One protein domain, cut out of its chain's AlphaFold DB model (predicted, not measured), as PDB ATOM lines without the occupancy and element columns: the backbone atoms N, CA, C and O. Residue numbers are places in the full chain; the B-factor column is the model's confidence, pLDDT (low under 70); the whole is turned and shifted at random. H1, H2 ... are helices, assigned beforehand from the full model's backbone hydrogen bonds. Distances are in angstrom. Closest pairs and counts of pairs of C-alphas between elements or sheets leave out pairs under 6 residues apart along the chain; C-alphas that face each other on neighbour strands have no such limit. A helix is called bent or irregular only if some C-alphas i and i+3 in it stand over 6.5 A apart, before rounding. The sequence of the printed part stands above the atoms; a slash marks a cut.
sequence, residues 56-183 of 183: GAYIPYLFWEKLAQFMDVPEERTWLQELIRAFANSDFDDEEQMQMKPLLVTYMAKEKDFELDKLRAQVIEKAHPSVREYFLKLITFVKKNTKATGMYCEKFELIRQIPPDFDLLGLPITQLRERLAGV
ATOM      1  N   GLY A  56     -29.137   4.384 -33.707       70.25
ATOM      2  CA  GLY A  56     -30.294   4.633 -34.554       70.25
ATOM      3  C   GLY A  56     -30.466   3.621 -35.689       70.25
ATOM      4  O   GLY A  56     -31.528   3.623 -36.302       70.25
ATOM      5  N   ALA A  57     -29.507   2.726 -35.948       75.62
ATOM      6  CA  ALA A  57     -29.447   1.953 -37.191       75.62
ATOM      7  C   ALA A  57     -30.623   0.979 -37.366       75.62
ATOM      8  O   ALA A  57     -31.117   0.772 -38.474       75.62
ATOM      9  N   TYR A  58     -31.110   0.395 -36.268       81.19
ATOM     10  CA  TYR A  58     -32.210  -0.575 -36.308       81.19
ATOM     11  C   TYR A  58     -33.591   0.050 -36.049       81.19
ATOM     12  O   TYR A  58     -34.623  -0.535 -36.388       81.19
ATOM     13  N   ILE A  59     -33.633   1.267 -35.497       86.38
ATOM     14  CA  ILE A  59     -34.886   1.956 -35.166       86.38
ATOM     15  C   ILE A  59     -35.780   2.189 -36.402       86.38
ATOM     16  O   ILE A  59     -36.974   1.901 -36.294       86.38
ATOM     17  N   PRO A  60     -35.277   2.623 -37.579       90.12
ATOM     18  CA  PRO A  60     -36.089   2.766 -38.786       90.12
ATOM     19  C   PRO A  60     -36.839   1.494 -39.177       90.12
ATOM     20  O   PRO A  60     -38.016   1.554 -39.530       90.12
ATOM     21  N   TYR A  61     -36.181   0.339 -39.086       87.44
ATOM     22  CA  TYR A  61     -36.752  -0.955 -39.465       87.44
ATOM     23  C   TYR A  61     -37.896  -1.345 -38.531       87.44
ATOM     24  O   TYR A  61     -38.977  -1.729 -38.976       87.44
ATOM     25  N   LEU A  62     -37.686  -1.170 -37.229       86.06
ATOM     26  CA  LEU A  62     -38.707  -1.400 -36.210       86.06
ATOM     27  C   LEU A  62     -39.883  -0.435 -36.356       86.06
ATOM     28  O   LEU A  62     -41.045  -0.822 -36.220       86.06
ATOM     29  N   PHE A  63     -39.579   0.823 -36.666       92.25
ATOM     30  CA  PHE A  63     -40.587   1.845 -36.880       92.25
ATOM     31  C   PHE A  63     -41.438   1.539 -38.108       92.25
ATOM     32  O   PHE A  63     -42.649   1.717 -38.046       92.25
ATOM     33  N   TRP A  64     -40.847   1.040 -39.195       93.56
ATOM     34  CA  TRP A  64     -41.592   0.593 -40.371       93.56
ATOM     35  C   TRP A  64     -42.623  -0.479 -40.016       93.56
ATOM     36  O   TRP A  64     -43.802  -0.313 -40.317       93.56
ATOM     37  N   GLU A  65     -42.193  -1.552 -39.352       88.38
ATOM     38  CA  GLU A  65     -43.056  -2.676 -38.964       88.38
ATOM     39  C   GLU A  65     -44.222  -2.211 -38.083       88.38
ATOM     40  O   GLU A  65     -45.391  -2.500 -38.351       88.38
ATOM     41  N   LYS A  66     -43.923  -1.410 -37.055       89.75
ATOM     42  CA  LYS A  66     -44.953  -0.869 -36.162       89.75
ATOM     43  C   LYS A  66     -45.850   0.152 -36.840       89.75
ATOM     44  O   LYS A  66     -47.044   0.201 -36.548       89.75
ATOM     45  N   LEU A  67     -45.325   0.924 -37.787       95.38
ATOM     46  CA  LEU A  67     -46.124   1.858 -38.563       95.38
ATOM     47  C   LEU A  67     -47.089   1.100 -39.471       95.38
ATOM     48  O   LEU A  67     -48.255   1.473 -39.538       95.38
ATOM     49  N   ALA A  68     -46.641   0.021 -40.114       93.81
ATOM     50  CA  ALA A  68     -47.484  -0.827 -40.946       93.81
ATOM     51  C   ALA A  68     -48.680  -1.392 -40.167       93.81
ATOM     52  O   ALA A  68     -49.795  -1.355 -40.686       93.81
ATOM     53  N   GLN A  69     -48.457  -1.832 -38.922       91.06
ATOM     54  CA  GLN A  69     -49.510  -2.307 -38.016       91.06
ATOM     55  C   GLN A  69     -50.432  -1.162 -37.564       91.06
ATOM     56  O   GLN A  69     -51.653  -1.294 -37.616       91.06
ATOM     57  N   PHE A  70     -49.866  -0.007 -37.204       94.50
ATOM     58  CA  PHE A  70     -50.623   1.184 -36.800       94.50
ATOM     59  C   PHE A  70     -51.594   1.687 -37.871       94.50
ATOM     60  O   PHE A  70     -52.655   2.216 -37.536       94.50
ATOM     61  N   MET A  71     -51.257   1.512 -39.154       92.00
ATOM     62  CA  MET A  71     -52.154   1.870 -40.257       92.00
ATOM     63  C   MET A  71     -53.507   1.142 -40.184       92.00
ATOM     64  O   MET A  71     -54.504   1.701 -40.639       92.00
ATOM     65  N   ASP A  72     -53.549  -0.058 -39.596       90.56
ATOM     66  CA  ASP A  72     -54.774  -0.847 -39.412       90.56
ATOM     67  C   ASP A  72     -55.297  -0.802 -37.964       90.56
ATOM     68  O   ASP A  72     -56.509  -0.838 -37.744       90.56
ATOM     69  N   VAL A  73     -54.397  -0.712 -36.978       89.69
ATOM     70  CA  VAL A  73     -54.690  -0.824 -35.539       89.69
ATOM     71  C   VAL A  73     -54.110   0.385 -34.782       89.69
ATOM     72  O   VAL A  73     -52.939   0.376 -34.394       89.69
ATOM     73  N   PRO A  74     -54.902   1.448 -34.535       85.56
ATOM     74  CA  PRO A  74     -54.424   2.678 -33.892       85.56
ATOM     75  C   PRO A  74     -53.846   2.509 -32.476       85.56
ATOM     76  O   PRO A  74     -53.210   3.434 -31.963       85.56
ATOM     77  N   GLU A  75     -54.098   1.379 -31.816       83.62
ATOM     78  CA  GLU A  75     -53.567   1.009 -30.501       83.62
ATOM     79  C   GLU A  75     -52.043   0.798 -30.517       83.62
ATOM     80  O   GLU A  75     -51.387   1.052 -29.506       83.62
ATOM     81  N   GLU A  76     -51.451   0.483 -31.676       83.38
ATOM     82  CA  GLU A  76     -49.990   0.383 -31.858       83.38
ATOM     83  C   GLU A  76     -49.263   1.735 -31.702       83.38
ATOM     84  O   GLU A  76     -48.034   1.800 -31.685       83.38
ATOM     85  N   ARG A  77     -50.003   2.840 -31.526       91.19
ATOM     86  CA  ARG A  77     -49.462   4.178 -31.233       91.19
ATOM     87  C   ARG A  77     -48.420   4.164 -30.122       91.19
ATOM     88  O   ARG A  77     -47.408   4.849 -30.244       91.19
ATOM     89  N   THR A  78     -48.692   3.458 -29.024       87.12
ATOM     90  CA  THR A  78     -47.811   3.462 -27.846       87.12
ATOM     91  C   THR A  78     -46.399   3.038 -28.239       87.12
ATOM     92  O   THR A  78     -45.434   3.715 -27.894       87.12
ATOM     93  N   TRP A  79     -46.294   2.004 -29.073       83.38
ATOM     94  CA  TRP A  79     -45.027   1.517 -29.605       83.38
ATOM     95  C   TRP A  79     -44.310   2.540 -30.469       83.38
ATOM     96  O   TRP A  79     -43.119   2.784 -30.286       83.38
ATOM     97  N   LEU A  80     -45.032   3.192 -31.378       91.25
ATOM     98  CA  LEU A  80     -44.452   4.235 -32.222       91.25
ATOM     99  C   LEU A  80     -43.939   5.419 -31.399       91.25
ATOM    100  O   LEU A  80     -42.886   5.971 -31.710       91.25
ATOM    101  N   GLN A  81     -44.639   5.799 -30.327       90.44
ATOM    102  CA  GLN A  81     -44.187   6.870 -29.436       90.44
ATOM    103  C   GLN A  81     -42.923   6.484 -28.653       90.44
ATOM    104  O   GLN A  81     -42.044   7.333 -28.486       90.44
ATOM    105  N   GLU A  82     -42.796   5.230 -28.214       85.19
ATOM    106  CA  GLU A  82     -41.573   4.739 -27.563       85.19
ATOM    107  C   GLU A  82     -40.396   4.657 -28.548       85.19
ATOM    108  O   GLU A  82     -39.304   5.121 -28.223       85.19
ATOM    109  N   LEU A  83     -40.618   4.214 -29.790       87.69
ATOM    110  CA  LEU A  83     -39.589   4.243 -30.839       87.69
ATOM    111  C   LEU A  83     -39.147   5.673 -31.181       87.69
ATOM    112  O   LEU A  83     -37.959   5.920 -31.368       87.69
ATOM    113  N   ILE A  84     -40.070   6.643 -31.209       90.94
ATOM    114  CA  ILE A  84     -39.718   8.062 -31.393       90.94
ATOM    115  C   ILE A  84     -38.891   8.575 -30.220       90.94
ATOM    116  O   ILE A  84     -37.959   9.349 -30.432       90.94
ATOM    117  N   ARG A  85     -39.215   8.169 -28.988       87.75
ATOM    118  CA  ARG A  85     -38.423   8.529 -27.810       87.75
ATOM    119  C   ARG A  85     -37.020   7.933 -27.884       87.75
ATOM    120  O   ARG A  85     -36.068   8.661 -27.629       87.75
ATOM    121  N   ALA A  86     -36.897   6.656 -28.243       83.75
ATOM    122  CA  ALA A  86     -35.609   5.993 -28.420       83.75
ATOM    123  C   ALA A  86     -34.781   6.695 -29.503       83.75
ATOM    124  O   ALA A  86     -33.654   7.092 -29.234       83.75
ATOM    125  N   PHE A  87     -35.381   6.970 -30.666       86.62
ATOM    126  CA  PHE A  87     -34.723   7.705 -31.745       86.62
ATOM    127  C   PHE A  87     -34.293   9.104 -31.298       86.62
ATOM    128  O   PHE A  87     -33.162   9.515 -31.502       86.62
ATOM    129  N   ALA A  88     -35.162   9.855 -30.618       87.25
ATOM    130  CA  ALA A  88     -34.824  11.196 -30.143       87.25
ATOM    131  C   ALA A  88     -33.677  11.221 -29.115       87.25
ATOM    132  O   ALA A  88     -33.069  12.274 -28.918       87.25
ATOM    133  N   ASN A  89     -33.417  10.095 -28.451       82.44
ATOM    134  CA  ASN A  89     -32.339   9.935 -27.482       82.44
ATOM    135  C   ASN A  89     -31.113   9.206 -28.054       82.44
ATOM    136  O   ASN A  89     -30.114   9.116 -27.348       82.44
ATOM    137  N   SER A  90     -31.180   8.678 -29.280       76.12
ATOM    138  CA  SER A  90     -30.021   8.093 -29.959       76.12
ATOM    139  C   SER A  90     -29.181   9.185 -30.619       76.12
ATOM    140  O   SER A  90     -29.731  10.166 -31.123       76.12
ATOM    141  N   ASP A  91     -27.867   8.982 -30.681       72.88
ATOM    142  CA  ASP A  91     -26.939   9.827 -31.443       72.88
ATOM    143  C   ASP A  91     -27.000   9.485 -32.942       72.88
ATOM    144  O   ASP A  91     -26.015   9.058 -33.537       72.88
ATOM    145  N   PHE A  92     -28.188   9.617 -33.545       76.44
ATOM    146  CA  PHE A  92     -28.405   9.181 -34.921       76.44
ATOM    147  C   PHE A  92     -27.625  10.004 -35.952       76.44
ATOM    148  O   PHE A  92     -27.430  11.216 -35.796       76.44
ATOM    149  N   ASP A  93     -27.247   9.357 -37.052       81.94
ATOM    150  CA  ASP A  93     -26.543   9.986 -38.170       81.94
ATOM    151  C   ASP A  93     -27.502  10.552 -39.245       81.94
ATOM    152  O   ASP A  93     -28.731  10.594 -39.095       81.94
ATOM    153  N   ASP A  94     -26.940  11.077 -40.335       84.88
ATOM    154  CA  ASP A  94     -27.722  11.636 -41.444       84.88
ATOM    155  C   ASP A  94     -28.478  10.558 -42.240       84.88
ATOM    156  O   ASP A  94     -29.572  10.820 -42.751       84.88
ATOM    157  N   GLU A  95     -27.933   9.345 -42.340       84.50
ATOM    158  CA  GLU A  95     -28.563   8.235 -43.054       84.50
ATOM    159  C   GLU A  95     -29.821   7.769 -42.314       84.50
ATOM    160  O   GLU A  95     -30.900   7.644 -42.903       84.50
ATOM    161  N   GLU A  96     -29.721   7.607 -41.000       86.31
ATOM    162  CA  GLU A  96     -30.824   7.221 -40.126       86.31
ATOM    163  C   GLU A  96     -31.924   8.288 -40.124       86.31
ATOM    164  O   GLU A  96     -33.115   7.972 -40.212       86.31
ATOM    165  N   GLN A  97     -31.554   9.575 -40.135       89.25
ATOM    166  CA  GLN A  97     -32.510  10.668 -40.335       89.25
ATOM    167  C   GLN A  97     -33.218  10.593 -41.686       89.25
ATOM    168  O   GLN A  97     -34.417  10.897 -41.761       89.25
ATOM    169  N   MET A  98     -32.497  10.241 -42.754       90.06
ATOM    170  CA  MET A  98     -33.061  10.096 -44.095       90.06
ATOM    171  C   MET A  98     -34.050   8.934 -44.169       90.06
ATOM    172  O   MET A  98     -35.114   9.104 -44.769       90.06
ATOM    173  N   GLN A  99     -33.748   7.806 -43.521       91.56
ATOM    174  CA  GLN A  99     -34.625   6.636 -43.441       91.56
ATOM    175  C   GLN A  99     -35.855   6.894 -42.555       91.56
ATOM    176  O   GLN A  99     -36.982   6.583 -42.945       91.56
ATOM    177  N   MET A 100     -35.674   7.537 -41.396       93.44
ATOM    178  CA  MET A 100     -36.771   7.843 -40.470       93.44
ATOM    179  C   MET A 100     -37.719   8.915 -40.987       93.44
ATOM    180  O   MET A 100     -38.924   8.842 -40.749       93.44
ATOM    181  N   LYS A 101     -37.219   9.923 -41.705       94.50
ATOM    182  CA  LYS A 101     -38.025  11.053 -42.183       94.50
ATOM    183  C   LYS A 101     -39.327  10.645 -42.894       94.50
ATOM    184  O   LYS A 101     -40.378  11.145 -42.487       94.50
ATOM    185  N   PRO A 102     -39.325   9.802 -43.946       95.19
ATOM    186  CA  PRO A 102     -40.560   9.395 -44.620       95.19
ATOM    187  C   PRO A 102     -41.525   8.643 -43.694       95.19
ATOM    188  O   PRO A 102     -42.741   8.830 -43.802       95.19
ATOM    189  N   LEU A 103     -41.003   7.848 -42.759       96.88
ATOM    190  CA  LEU A 103     -41.804   7.108 -41.787       96.88
ATOM    191  C   LEU A 103     -42.459   8.046 -40.763       96.88
ATOM    192  O   LEU A 103     -43.668   7.988 -40.552       96.88
ATOM    193  N   LEU A 104     -41.689   8.976 -40.198       96.81
ATOM    194  CA  LEU A 104     -42.172   9.986 -39.256       96.81
ATOM    195  C   LEU A 104     -43.213  10.904 -39.895       96.81
ATOM    196  O   LEU A 104     -44.234  11.191 -39.278       96.81
ATOM    197  N   VAL A 105     -42.988  11.338 -41.140       97.00
ATOM    198  CA  VAL A 105     -43.973  12.127 -41.895       97.00
ATOM    199  C   VAL A 105     -45.268  11.339 -42.066       97.00
ATOM    200  O   VAL A 105     -46.340  11.899 -41.858       97.00
ATOM    201  N   THR A 106     -45.179  10.051 -42.403       96.81
ATOM    202  CA  THR A 106     -46.352   9.184 -42.572       96.81
ATOM    203  C   THR A 106     -47.114   9.005 -41.262       96.81
ATOM    204  O   THR A 106     -48.324   9.224 -41.235       96.81
ATOM    205  N   TYR A 107     -46.418   8.689 -40.166       97.19
ATOM    206  CA  TYR A 107     -47.012   8.581 -38.833       97.19
ATOM    207  C   TYR A 107     -47.708   9.882 -38.420       97.19
ATOM    208  O   TYR A 107     -48.902   9.889 -38.129       97.19
ATOM    209  N   MET A 108     -46.996  11.011 -38.477       96.06
ATOM    210  CA  MET A 108     -47.531  12.314 -38.075       96.06
ATOM    211  C   MET A 108     -48.714  12.768 -38.935       96.06
ATOM    212  O   MET A 108     -49.543  13.542 -38.477       96.06
ATOM    213  N   ALA A 109     -48.807  12.315 -40.182       95.56
ATOM    214  CA  ALA A 109     -49.943  12.613 -41.046       95.56
ATOM    215  C   ALA A 109     -51.214  11.841 -40.681       95.56
ATOM    216  O   ALA A 109     -52.318  12.280 -41.001       95.56
ATOM    217  N   LYS A 110     -51.042  10.653 -40.099       94.69
ATOM    218  CA  LYS A 110     -52.119   9.718 -39.763       94.69
ATOM    219  C   LYS A 110     -52.545   9.824 -38.306       94.69
ATOM    220  O   LYS A 110     -53.651   9.414 -37.960       94.69
ATOM    221  N   GLU A 111     -51.689  10.388 -37.469       95.00
ATOM    222  CA  GLU A 111     -51.947  10.564 -36.054       95.00
ATOM    223  C   GLU A 111     -52.859  11.766 -35.756       95.00
ATOM    224  O   GLU A 111     -52.927  12.749 -36.495       95.00
ATOM    225  N   LYS A 112     -53.574  11.690 -34.633       93.12
ATOM    226  CA  LYS A 112     -54.419  12.769 -34.118       93.12
ATOM    227  C   LYS A 112     -53.560  13.925 -33.604       93.12
ATOM    228  O   LYS A 112     -52.604  13.706 -32.863       93.12
ATOM    229  N   ASP A 113     -53.982  15.162 -33.873       91.75
ATOM    230  CA  ASP A 113     -53.278  16.375 -33.417       91.75
ATOM    231  C   ASP A 113     -52.976  16.365 -31.909       91.75
ATOM    232  O   ASP A 113     -51.865  16.689 -31.498       91.75
ATOM    233  N   PHE A 114     -53.933  15.922 -31.087       93.56
ATOM    234  CA  PHE A 114     -53.753  15.814 -29.636       93.56
ATOM    235  C   PHE A 114     -52.593  14.883 -29.239       93.56
ATOM    236  O   PHE A 114     -51.827  15.191 -28.326       93.56
ATOM    237  N   GLU A 115     -52.439  13.755 -29.930       94.00
ATOM    238  CA  GLU A 115     -51.373  12.787 -29.653       94.00
ATOM    239  C   GLU A 115     -50.011  13.319 -30.109       94.00
ATOM    240  O   GLU A 115     -49.002  13.116 -29.432       94.00
ATOM    241  N   LEU A 116     -49.978  14.087 -31.202       93.00
ATOM    242  CA  LEU A 116     -48.771  14.787 -31.641       93.00
ATOM    243  C   LEU A 116     -48.353  15.894 -30.676       93.00
ATOM    244  O   LEU A 116     -47.162  16.052 -30.410       93.00
ATOM    245  N   ASP A 117     -49.307  16.641 -30.121       93.00
ATOM    246  CA  ASP A 117     -49.022  17.664 -29.116       93.00
ATOM    247  C   ASP A 117     -48.485  17.030 -27.822       93.00
ATOM    248  O   ASP A 117     -47.525  17.535 -27.230       93.00
ATOM    249  N   LYS A 118     -49.029  15.872 -27.423       92.88
ATOM    250  CA  LYS A 118     -48.513  15.080 -26.299       92.88
ATOM    251  C   LYS A 118     -47.083  14.603 -26.558       92.88
ATOM    252  O   LYS A 118     -46.208  14.832 -25.722       92.88
ATOM    253  N   LEU A 119     -46.828  13.994 -27.718       91.19
ATOM    254  CA  LEU A 119     -45.493  13.557 -28.128       91.19
ATOM    255  C   LEU A 119     -44.499  14.725 -28.121       91.19
ATOM    256  O   LEU A 119     -43.384  14.607 -27.606       91.19
ATOM    257  N   ARG A 120     -44.923  15.880 -28.643       92.31
ATOM    258  CA  ARG A 120     -44.114  17.094 -28.666       92.31
ATOM    259  C   ARG A 120     -43.691  17.522 -27.262       92.31
ATOM    260  O   ARG A 120     -42.502  17.720 -27.031       92.31
ATOM    261  N   ALA A 121     -44.640  17.639 -26.339       92.81
ATOM    262  CA  ALA A 121     -44.366  18.090 -24.976       92.81
ATOM    263  C   ALA A 121     -43.538  17.075 -24.165       92.81
ATOM    264  O   ALA A 121     -42.725  17.446 -23.314       92.81
ATOM    265  N   GLN A 122     -43.754  15.777 -24.394       89.94
ATOM    266  CA  GLN A 122     -43.141  14.724 -23.582       89.94
ATOM    267  C   GLN A 122     -41.747  14.317 -24.057       89.94
ATOM    268  O   GLN A 122     -40.922  13.976 -23.210       89.94
ATOM    269  N   VAL A 123     -41.497  14.365 -25.368       86.94
ATOM    270  CA  VAL A 123     -40.256  13.886 -25.990       86.94
ATOM    271  C   VAL A 123     -39.507  15.043 -26.647       86.94
ATOM    272  O   VAL A 123     -38.416  15.403 -26.217       86.94
ATOM    273  N   ILE A 124     -40.112  15.679 -27.652       88.62
ATOM    274  CA  ILE A 124     -39.405  16.592 -28.567       88.62
ATOM    275  C   ILE A 124     -38.889  17.847 -27.853       88.62
ATOM    276  O   ILE A 124     -37.760  18.268 -28.084       88.62
ATOM    277  N   GLU A 125     -39.684  18.457 -26.973       90.88
ATOM    278  CA  GLU A 125     -39.288  19.693 -26.279       90.88
ATOM    279  C   GLU A 125     -38.183  19.486 -25.236       90.88
ATOM    280  O   GLU A 125     -37.514  20.453 -24.865       90.88
ATOM    281  N   LYS A 126     -37.964  18.239 -24.806       89.50
ATOM    282  CA  LYS A 126     -36.932  17.855 -23.835       89.50
ATOM    283  C   LYS A 126     -35.650  17.327 -24.484       89.50
ATOM    284  O   LYS A 126     -34.653  17.184 -23.785       89.50
ATOM    285  N   ALA A 127     -35.681  17.034 -25.784       87.75
ATOM    286  CA  ALA A 127     -34.540  16.509 -26.523       87.75
ATOM    287  C   ALA A 127     -33.448  17.572 -26.754       87.75
ATOM    288  O   ALA A 127     -33.676  18.780 -26.601       87.75
ATOM    289  N   HIS A 128     -32.264  17.118 -27.176       88.31
ATOM    290  CA  HIS A 128     -31.169  18.001 -27.584       88.31
ATOM    291  C   HIS A 128     -31.641  19.005 -28.664       88.31
ATOM    292  O   HIS A 128     -32.471  18.646 -29.507       88.31
ATOM    293  N   PRO A 129     -31.148  20.265 -28.690       90.25
ATOM    294  CA  PRO A 129     -31.653  21.291 -29.604       90.25
ATOM    295  C   PRO A 129     -31.705  20.897 -31.085       90.25
ATOM    296  O   PRO A 129     -32.675  21.257 -31.749       90.25
ATOM    297  N   SER A 130     -30.713  20.147 -31.581       87.31
ATOM    298  CA  SER A 130     -30.677  19.651 -32.968       87.31
ATOM    299  C   SER A 130     -31.814  18.667 -33.257       87.31
ATOM    300  O   SER A 130     -32.562  18.847 -34.218       87.31
ATOM    301  N   VAL A 131     -32.007  17.680 -32.379       88.69
ATOM    302  CA  VAL A 131     -33.091  16.692 -32.456       88.69
ATOM    303  C   VAL A 131     -34.450  17.386 -32.384       88.69
ATOM    304  O   VAL A 131     -35.335  17.155 -33.211       88.69
ATOM    305  N   ARG A 132     -34.612  18.313 -31.435       92.25
ATOM    306  CA  ARG A 132     -35.829  19.117 -31.302       92.25
ATOM    307  C   ARG A 132     -36.142  19.877 -32.590       92.25
ATOM    308  O   ARG A 132     -37.289  19.889 -33.036       92.25
ATOM    309  N   GLU A 133     -35.143  20.522 -33.188       93.06
ATOM    310  CA  GLU A 133     -35.307  21.257 -34.440       93.06
ATOM    311  C   GLU A 133     -35.730  20.334 -35.592       93.06
ATOM    312  O   GLU A 133     -36.652  20.681 -36.336       93.06
ATOM    313  N   TYR A 134     -35.116  19.154 -35.706       92.50
ATOM    314  CA  TYR A 134     -35.478  18.134 -36.692       92.50
ATOM    315  C   TYR A 134     -36.966  17.765 -36.600       92.50
ATOM    316  O   TYR A 134     -37.716  17.936 -37.567       92.50
ATOM    317  N   PHE A 135     -37.444  17.363 -35.420       94.12
ATOM    318  CA  PHE A 135     -38.843  16.968 -35.241       94.12
ATOM    319  C   PHE A 135     -39.831  18.124 -35.439       94.12
ATOM    320  O   PHE A 135     -40.874  17.947 -36.075       94.12
ATOM    321  N   LEU A 136     -39.524  19.330 -34.946       94.19
ATOM    322  CA  LEU A 136     -40.395  20.496 -35.138       94.19
ATOM    323  C   LEU A 136     -40.518  20.888 -36.617       94.19
ATOM    324  O   LEU A 136     -41.604  21.294 -37.054       94.19
ATOM    325  N   LYS A 137     -39.444  20.735 -37.403       95.06
ATOM    326  CA  LYS A 137     -39.488  20.907 -38.862       95.06
ATOM    327  C   LYS A 137     -40.430  19.895 -39.508       95.06
ATOM    328  O   LYS A 137     -41.230  20.301 -40.350       95.06
ATOM    329  N   LEU A 138     -40.396  18.626 -39.096       95.31
ATOM    330  CA  LEU A 138     -41.297  17.592 -39.621       95.31
ATOM    331  C   LEU A 138     -42.764  17.861 -39.271       95.31
ATOM    332  O   LEU A 138     -43.604  17.870 -40.168       95.31
ATOM    333  N   ILE A 139     -43.071  18.186 -38.011       94.06
ATOM    334  CA  ILE A 139     -44.441  18.534 -37.591       94.06
ATOM    335  C   ILE A 139     -44.953  19.739 -38.393       94.06
ATOM    336  O   ILE A 139     -46.073  19.738 -38.906       94.06
ATOM    337  N   THR A 140     -44.120  20.772 -38.546       94.69
ATOM    338  CA  THR A 140     -44.470  21.960 -39.339       94.69
ATOM    339  C   THR A 140     -44.684  21.610 -40.809       94.69
ATOM    340  O   THR A 140     -45.616  22.119 -41.435       94.69
ATOM    341  N   PHE A 141     -43.834  20.747 -41.368       95.44
ATOM    342  CA  PHE A 141     -43.948  20.273 -42.740       95.44
ATOM    343  C   PHE A 141     -45.279  19.553 -42.962       95.44
ATOM    344  O   PHE A 141     -46.008  19.935 -43.878       95.44
ATOM    345  N   VAL A 142     -45.624  18.598 -42.096       95.00
ATOM    346  CA  VAL A 142     -46.865  17.813 -42.173       95.00
ATOM    347  C   VAL A 142     -48.093  18.721 -42.140       95.00
ATOM    348  O   VAL A 142     -48.951  18.610 -43.016       95.00
ATOM    349  N   LYS A 143     -48.130  19.686 -41.209       91.94
ATOM    350  CA  LYS A 143     -49.245  20.641 -41.069       91.94
ATOM    351  C   LYS A 143     -49.408  21.563 -42.282       91.94
ATOM    352  O   LYS A 143     -50.527  21.928 -42.627       91.94
ATOM    353  N   LYS A 144     -48.308  21.970 -42.927       94.50
ATOM    354  CA  LYS A 144     -48.336  22.948 -44.034       94.50
ATOM    355  C   LYS A 144     -48.438  22.325 -45.426       94.50
ATOM    356  O   LYS A 144     -48.887  23.000 -46.346       94.50
ATOM    357  N   ASN A 145     -48.012  21.075 -45.609       94.50
ATOM    358  CA  ASN A 145     -47.791  20.481 -46.932       94.50
ATOM    359  C   ASN A 145     -48.639  19.225 -47.165       94.50
ATOM    360  O   ASN A 145     -48.121  18.196 -47.591       94.50
ATOM    361  N   THR A 146     -49.950  19.312 -46.938       91.06
ATOM    362  CA  THR A 146     -50.887  18.172 -47.000       91.06
ATOM    363  C   THR A 146     -50.764  17.325 -48.271       91.06
ATOM    364  O   THR A 146     -50.774  16.101 -48.189       91.06
ATOM    365  N   LYS A 147     -50.564  17.946 -49.443       90.50
ATOM    366  CA  LYS A 147     -50.348  17.223 -50.710       90.50
ATOM    367  C   LYS A 147     -49.059  16.395 -50.702       90.50
ATOM    368  O   LYS A 147     -49.070  15.247 -51.132       90.50
ATOM    369  N   ALA A 148     -47.950  16.980 -50.246       90.00
ATOM    370  CA  ALA A 148     -46.667  16.284 -50.196       90.00
ATOM    371  C   ALA A 148     -46.710  15.145 -49.178       90.00
ATOM    372  O   ALA A 148     -46.316  14.028 -49.489       90.00
ATOM    373  N   THR A 149     -47.271  15.416 -48.003       92.69
ATOM    374  CA  THR A 149     -47.525  14.428 -46.957       92.69
ATOM    375  C   THR A 149     -48.394  13.271 -47.456       92.69
ATOM    376  O   THR A 149     -48.063  12.114 -47.216       92.69
ATOM    377  N   GLY A 150     -49.452  13.560 -48.222       93.38
ATOM    378  CA  GLY A 150     -50.304  12.538 -48.831       93.38
ATOM    379  C   GLY A 150     -49.528  11.563 -49.719       93.38
ATOM    380  O   GLY A 150     -49.787  10.367 -49.659       93.38
ATOM    381  N   MET A 151     -48.518  12.042 -50.457       92.88
ATOM    382  CA  MET A 151     -47.653  11.172 -51.264       92.88
ATOM    383  C   MET A 151     -46.768  10.255 -50.411       92.88
ATOM    384  O   MET A 151     -46.527   9.124 -50.818       92.88
ATOM    385  N   TYR A 152     -46.290  10.700 -49.242       94.19
ATOM    386  CA  TYR A 152     -45.562   9.816 -48.320       94.19
ATOM    387  C   TYR A 152     -46.468   8.698 -47.806       94.19
ATOM    388  O   TYR A 152     -46.087   7.533 -47.880       94.19
ATOM    389  N   CYS A 153     -47.689   9.040 -47.381       95.12
ATOM    390  CA  CYS A 153     -48.665   8.043 -46.947       95.12
ATOM    391  C   CYS A 153     -49.010   7.056 -48.063       95.12
ATOM    392  O   CYS A 153     -49.036   5.857 -47.829       95.12
ATOM    393  N   GLU A 154     -49.262   7.553 -49.272       94.88
ATOM    394  CA  GLU A 154     -49.599   6.719 -50.424       94.88
ATOM    395  C   GLU A 154     -48.445   5.789 -50.808       94.88
ATOM    396  O   GLU A 154     -48.668   4.613 -51.076       94.88
ATOM    397  N   LYS A 155     -47.202   6.287 -50.786       94.31
ATOM    398  CA  LYS A 155     -46.016   5.451 -50.992       94.31
ATOM    399  C   LYS A 155     -45.922   4.356 -49.943       94.31
ATOM    400  O   LYS A 155     -45.734   3.206 -50.311       94.31
ATOM    401  N   PHE A 156     -46.057   4.712 -48.667       95.75
ATOM    402  CA  PHE A 156     -45.955   3.744 -47.585       95.75
ATOM    403  C   PHE A 156     -47.062   2.686 -47.671       95.75
ATOM    404  O   PHE A 156     -46.768   1.507 -47.557       95.75
ATOM    405  N   GLU A 157     -48.304   3.060 -47.986       94.81
ATOM    406  CA  GLU A 157     -49.405   2.103 -48.198       94.81
ATOM    407  C   GLU A 157     -49.098   1.046 -49.269       94.81
ATOM    408  O   GLU A 157     -49.493  -0.107 -49.120       94.81
ATOM    409  N   LEU A 158     -48.361   1.406 -50.324       94.19
ATOM    410  CA  LEU A 158     -47.987   0.464 -51.384       94.19
ATOM    411  C   LEU A 158     -46.972  -0.594 -50.929       94.19
ATOM    412  O   LEU A 158     -46.911  -1.662 -51.532       94.19
ATOM    413  N   ILE A 159     -46.168  -0.296 -49.906       93.94
ATOM    414  CA  ILE A 159     -45.020  -1.121 -49.496       93.94
ATOM    415  C   ILE A 159     -45.065  -1.555 -48.030       93.94
ATOM    416  O   ILE A 159     -44.233  -2.338 -47.600       93.94
ATOM    417  N   ARG A 160     -46.046  -1.121 -47.237       93.19
ATOM    418  CA  ARG A 160     -46.099  -1.453 -45.804       93.19
ATOM    419  C   ARG A 160     -46.254  -2.950 -45.514       93.19
ATOM    420  O   ARG A 160     -45.994  -3.370 -44.400       93.19
ATOM    421  N   GLN A 161     -46.710  -3.730 -46.496       88.69
ATOM    422  CA  GLN A 161     -46.933  -5.176 -46.377       88.69
ATOM    423  C   GLN A 161     -45.708  -6.018 -46.774       88.69
ATOM    424  O   GLN A 161     -45.754  -7.243 -46.674       88.69
ATOM    425  N   ILE A 162     -44.634  -5.388 -47.259       88.25
ATOM    426  CA  ILE A 162     -43.354  -6.059 -47.505       88.25
ATOM    427  C   ILE A 162     -42.380  -5.761 -46.355       88.25
ATOM    428  O   ILE A 162     -42.569  -4.759 -45.654       88.25
ATOM    429  N   PRO A 163     -41.337  -6.598 -46.163       84.06
ATOM    430  CA  PRO A 163     -40.265  -6.291 -45.222       84.06
ATOM    431  C   PRO A 163     -39.670  -4.895 -45.482       84.06
ATOM    432  O   PRO A 163     -39.681  -4.456 -46.637       84.06
ATOM    433  N   PRO A 164     -39.139  -4.204 -44.453       88.06
ATOM    434  CA  PRO A 164     -38.646  -2.842 -44.604       88.06
ATOM    435  C   PRO A 164     -37.585  -2.748 -45.702       88.06
ATOM    436  O   PRO A 164     -36.544  -3.402 -45.637       88.06
ATOM    437  N   ASP A 165     -37.868  -1.913 -46.698       88.25
ATOM    438  CA  ASP A 165     -37.016  -1.684 -47.862       88.25
ATOM    439  C   ASP A 165     -36.938  -0.171 -48.110       88.25
ATOM    440  O   ASP A 165     -37.848   0.468 -48.658       88.25
ATOM    441  N   PHE A 166     -35.846   0.424 -47.631       89.38
ATOM    442  CA  PHE A 166     -35.626   1.865 -47.702       89.38
ATOM    443  C   PHE A 166     -35.256   2.342 -49.108       89.38
ATOM    444  O   PHE A 166     -35.527   3.502 -49.433       89.38
ATOM    445  N   ASP A 167     -34.751   1.454 -49.967       89.06
ATOM    446  CA  ASP A 167     -34.526   1.758 -51.377       89.06
ATOM    447  C   ASP A 167     -35.869   1.941 -52.087       89.06
ATOM    448  O   ASP A 167     -36.087   2.951 -52.764       89.06
ATOM    449  N   LEU A 168     -36.819   1.024 -51.868       90.38
ATOM    450  CA  LEU A 168     -38.186   1.141 -52.384       90.38
ATOM    451  C   LEU A 168     -38.910   2.360 -51.810       90.38
ATOM    452  O   LEU A 168     -39.551   3.102 -52.562       90.38
ATOM    453  N   LEU A 169     -38.779   2.624 -50.506       91.38
ATOM    454  CA  LEU A 169     -39.348   3.829 -49.895       91.38
ATOM    455  C   LEU A 169     -38.697   5.111 -50.428       91.38
ATOM    456  O   LEU A 169     -39.354   6.155 -50.452       91.38
ATOM    457  N   GLY A 170     -37.454   5.057 -50.902       89.19
ATOM    458  CA  GLY A 170     -36.758   6.162 -51.558       89.19
ATOM    459  C   GLY A 170     -37.295   6.491 -52.956       89.19
ATOM    460  O   GLY A 170     -37.272   7.656 -53.363       89.19
ATOM    461  N   LEU A 171     -37.863   5.515 -53.673       91.88
ATOM    462  CA  LEU A 171     -38.296   5.692 -55.064       91.88
ATOM    463  C   LEU A 171     -39.429   6.723 -55.226       91.88
ATOM    464  O   LEU A 171     -40.343   6.803 -54.399       91.88
ATOM    465  N   PRO A 172     -39.455   7.505 -56.320       90.12
ATOM    466  CA  PRO A 172     -40.635   8.275 -56.704       90.12
ATOM    467  C   PRO A 172     -41.871   7.375 -56.841       90.12
ATOM    468  O   PRO A 172     -41.776   6.258 -57.344       90.12
ATOM    469  N   ILE A 173     -43.050   7.877 -56.460       87.81
ATOM    470  CA  ILE A 173     -44.285   7.071 -56.431       87.81
ATOM    471  C   ILE A 173     -44.641   6.438 -57.788       87.81
ATOM    472  O   ILE A 173     -45.188   5.340 -57.834       87.81
ATOM    473  N   THR A 174     -44.311   7.103 -58.898       89.00
ATOM    474  CA  THR A 174     -44.520   6.570 -60.252       89.00
ATOM    475  C   THR A 174     -43.645   5.346 -60.517       89.00
ATOM    476  O   THR A 174     -44.165   4.317 -60.930       89.00
ATOM    477  N   GLN A 175     -42.352   5.423 -60.186       90.88
ATOM    478  CA  GLN A 175     -41.409   4.307 -60.333       90.88
ATOM    479  C   GLN A 175     -41.746   3.156 -59.385       90.88
ATOM    480  O   GLN A 175     -41.642   1.991 -59.758       90.88
ATOM    481  N   LEU A 176     -42.192   3.474 -58.167       91.00
ATOM    482  CA  LEU A 176     -42.633   2.474 -57.200       91.00
ATOM    483  C   LEU A 176     -43.827   1.675 -57.738       91.00
ATOM    484  O   LEU A 176     -43.819   0.449 -57.700       91.00
ATOM    485  N   ARG A 177     -44.827   2.358 -58.306       88.62
ATOM    486  CA  ARG A 177     -45.982   1.704 -58.940       88.62
ATOM    487  C   ARG A 177     -45.586   0.824 -60.114       88.62
ATOM    488  O   ARG A 177     -46.074  -0.293 -60.201       88.62
ATOM    489  N   GLU A 178     -44.714   1.308 -60.994       89.38
ATOM    490  CA  GLU A 178     -44.213   0.523 -62.129       89.38
ATOM    491  C   GLU A 178     -43.500  -0.747 -61.655       89.38
ATOM    492  O   GLU A 178     -43.749  -1.830 -62.180       89.38
ATOM    493  N   ARG A 179     -42.669  -0.630 -60.614       88.12
ATOM    494  CA  ARG A 179     -41.918  -1.752 -60.045       88.12
ATOM    495  C   ARG A 179     -42.818  -2.791 -59.374       88.12
ATOM    496  O   ARG A 179     -42.537  -3.975 -59.491       88.12
ATOM    497  N   LEU A 180     -43.894  -2.359 -58.716       85.44
ATOM    498  CA  LEU A 180     -44.873  -3.254 -58.086       85.44
ATOM    499  C   LEU A 180     -45.880  -3.849 -59.085       85.44
ATOM    500  O   LEU A 180     -46.390  -4.935 -58.849       85.44
ATOM    501  N   ALA A 181     -46.169  -3.159 -60.194       77.88
ATOM    502  CA  ALA A 181     -47.056  -3.648 -61.254       77.88
ATOM    503  C   ALA A 181     -46.367  -4.617 -62.233       77.88
ATOM    504  O   ALA A 181     -47.045  -5.291 -63.005       77.88
ATOM    505  N   GLY A 182     -45.032  -4.654 -62.234       59.19
ATOM    506  CA  GLY A 182     -44.212  -5.572 -63.029       59.19
ATOM    507  C   GLY A 182     -43.965  -6.939 -62.381       59.19
ATOM    508  O   GLY A 182     -43.076  -7.652 -62.849       59.19
ATOM    509  N   VAL A 183     -44.708  -7.277 -61.318       48.25
ATOM    510  CA  VAL A 183     -44.716  -8.582 -60.633       48.25
ATOM    511  C   VAL A 183     -45.963  -9.366 -61.024       48.25
ATOM    512  O   VAL A 183     -47.062  -8.768 -60.999       48.25
TER     513      VAL A 183
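AT A GLANCE: This is residues 56 to 183 of the 183 residues of an uncharacterized protein of Bacteroidetes bacterium (UniProt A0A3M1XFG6). A core helix, H3, runs through the domain with H1, H5 and H6 packed on it: H1 lies along one side of H3 and pairs with H2 side by side as a hairpin, H5 packs on H3 at a steep tilt with its residues 138 to 142, and H6 crosses H3 at residues 102 to 109. H4 lies between H2 and H5 at one end of the long axis, and H8, beyond H6, makes the other end, with the short H7 next to H6. The printed part has 128 residues with eight named helices, H1 to H8 in chain order, and no named strand, so the class is all helix. It is compact, with a radius of gyration of the C-alphas of 14.2 A, in an elongated outline spanning 46 by 28 by 26 A.

HOW THE PARTS SIT: H1, residues 59 to 70, and H2, residues 74 to 89, are a helical hairpin; they touch at a shallow tilt of 16 degrees, opposite ways, and their closest C-alphas are those of Phe 70 and Glu 76, 5.0 A apart. H3, residues 94 to 110, touches H1 at a shallow tilt of 15 degrees, the same way, closest at the C-alphas of Pro 60 and Met 100, 5.4 A. H1, H2 and H3 form an up and down bundle, each running against the one before it in the chain. H4, residues 113 to 122, touches no helix; it is close to but not clearly touching H2, with the closest C-alphas, those of Gln 81 and Leu 119, 6.9 A apart. H5, residues 129 to 144, touches H3 with residues 138 to 142 alone, at a steep tilt of 41 degrees, closest at the C-alphas of Ala 109 and Val 142, 6.1 A; H4 and H5 are near each other. H6, residues 146 to 159, touches residues 102 to 109 of H3, about perpendicular at 77 degrees, closest at the C-alphas of Thr 106 and Cys 153, 5.1 A. H7, residues 166 to 170, touches H6, closest at the C-alphas of Lys 155 and Leu 169, 6.9 A. H8, residues 173 to 181, touches H6 at a shallow tilt of 20 degrees, the same way, closest at the C-alphas of Lys 155 and Ile 173, 5.9 A; H8 is apart from H3. In H1, H4, H5, H7 and H8 every O i to N i+4 pair is within hydrogen-bond range; in H2 it is 10 of 12, in H3 11 of 13 and in H6 9 of 10.

IN THESE COORDINATES: H1 begins at C-alpha 59, (-34.886, 1.956, -35.166). H2 is 24.1 A long, H3 24.5 A, H5 22.1 A and H6 20.3 A. H2 and H3 are only just irregular: C-alphas 75 and 78 are 6.8 A apart, and C-alphas 99 and 102 are 6.7 A apart; H3 has a kink of 33 degrees near residue 102. H8 ends at C-alpha 181, (-47.056, -3.648, -61.254).

THE WHOLE: The two C-alphas farthest apart are those of Lys 126 and Gly 182, 46.2 A. The printed part has no cut. The links from H4 to H5 and from H6 to H7 are short, the other links are tight, and no link is long. The mean pLDDT of the printed part is 89.5; residues 182 to 183, of which 183 is the chain's last residue, are under 70.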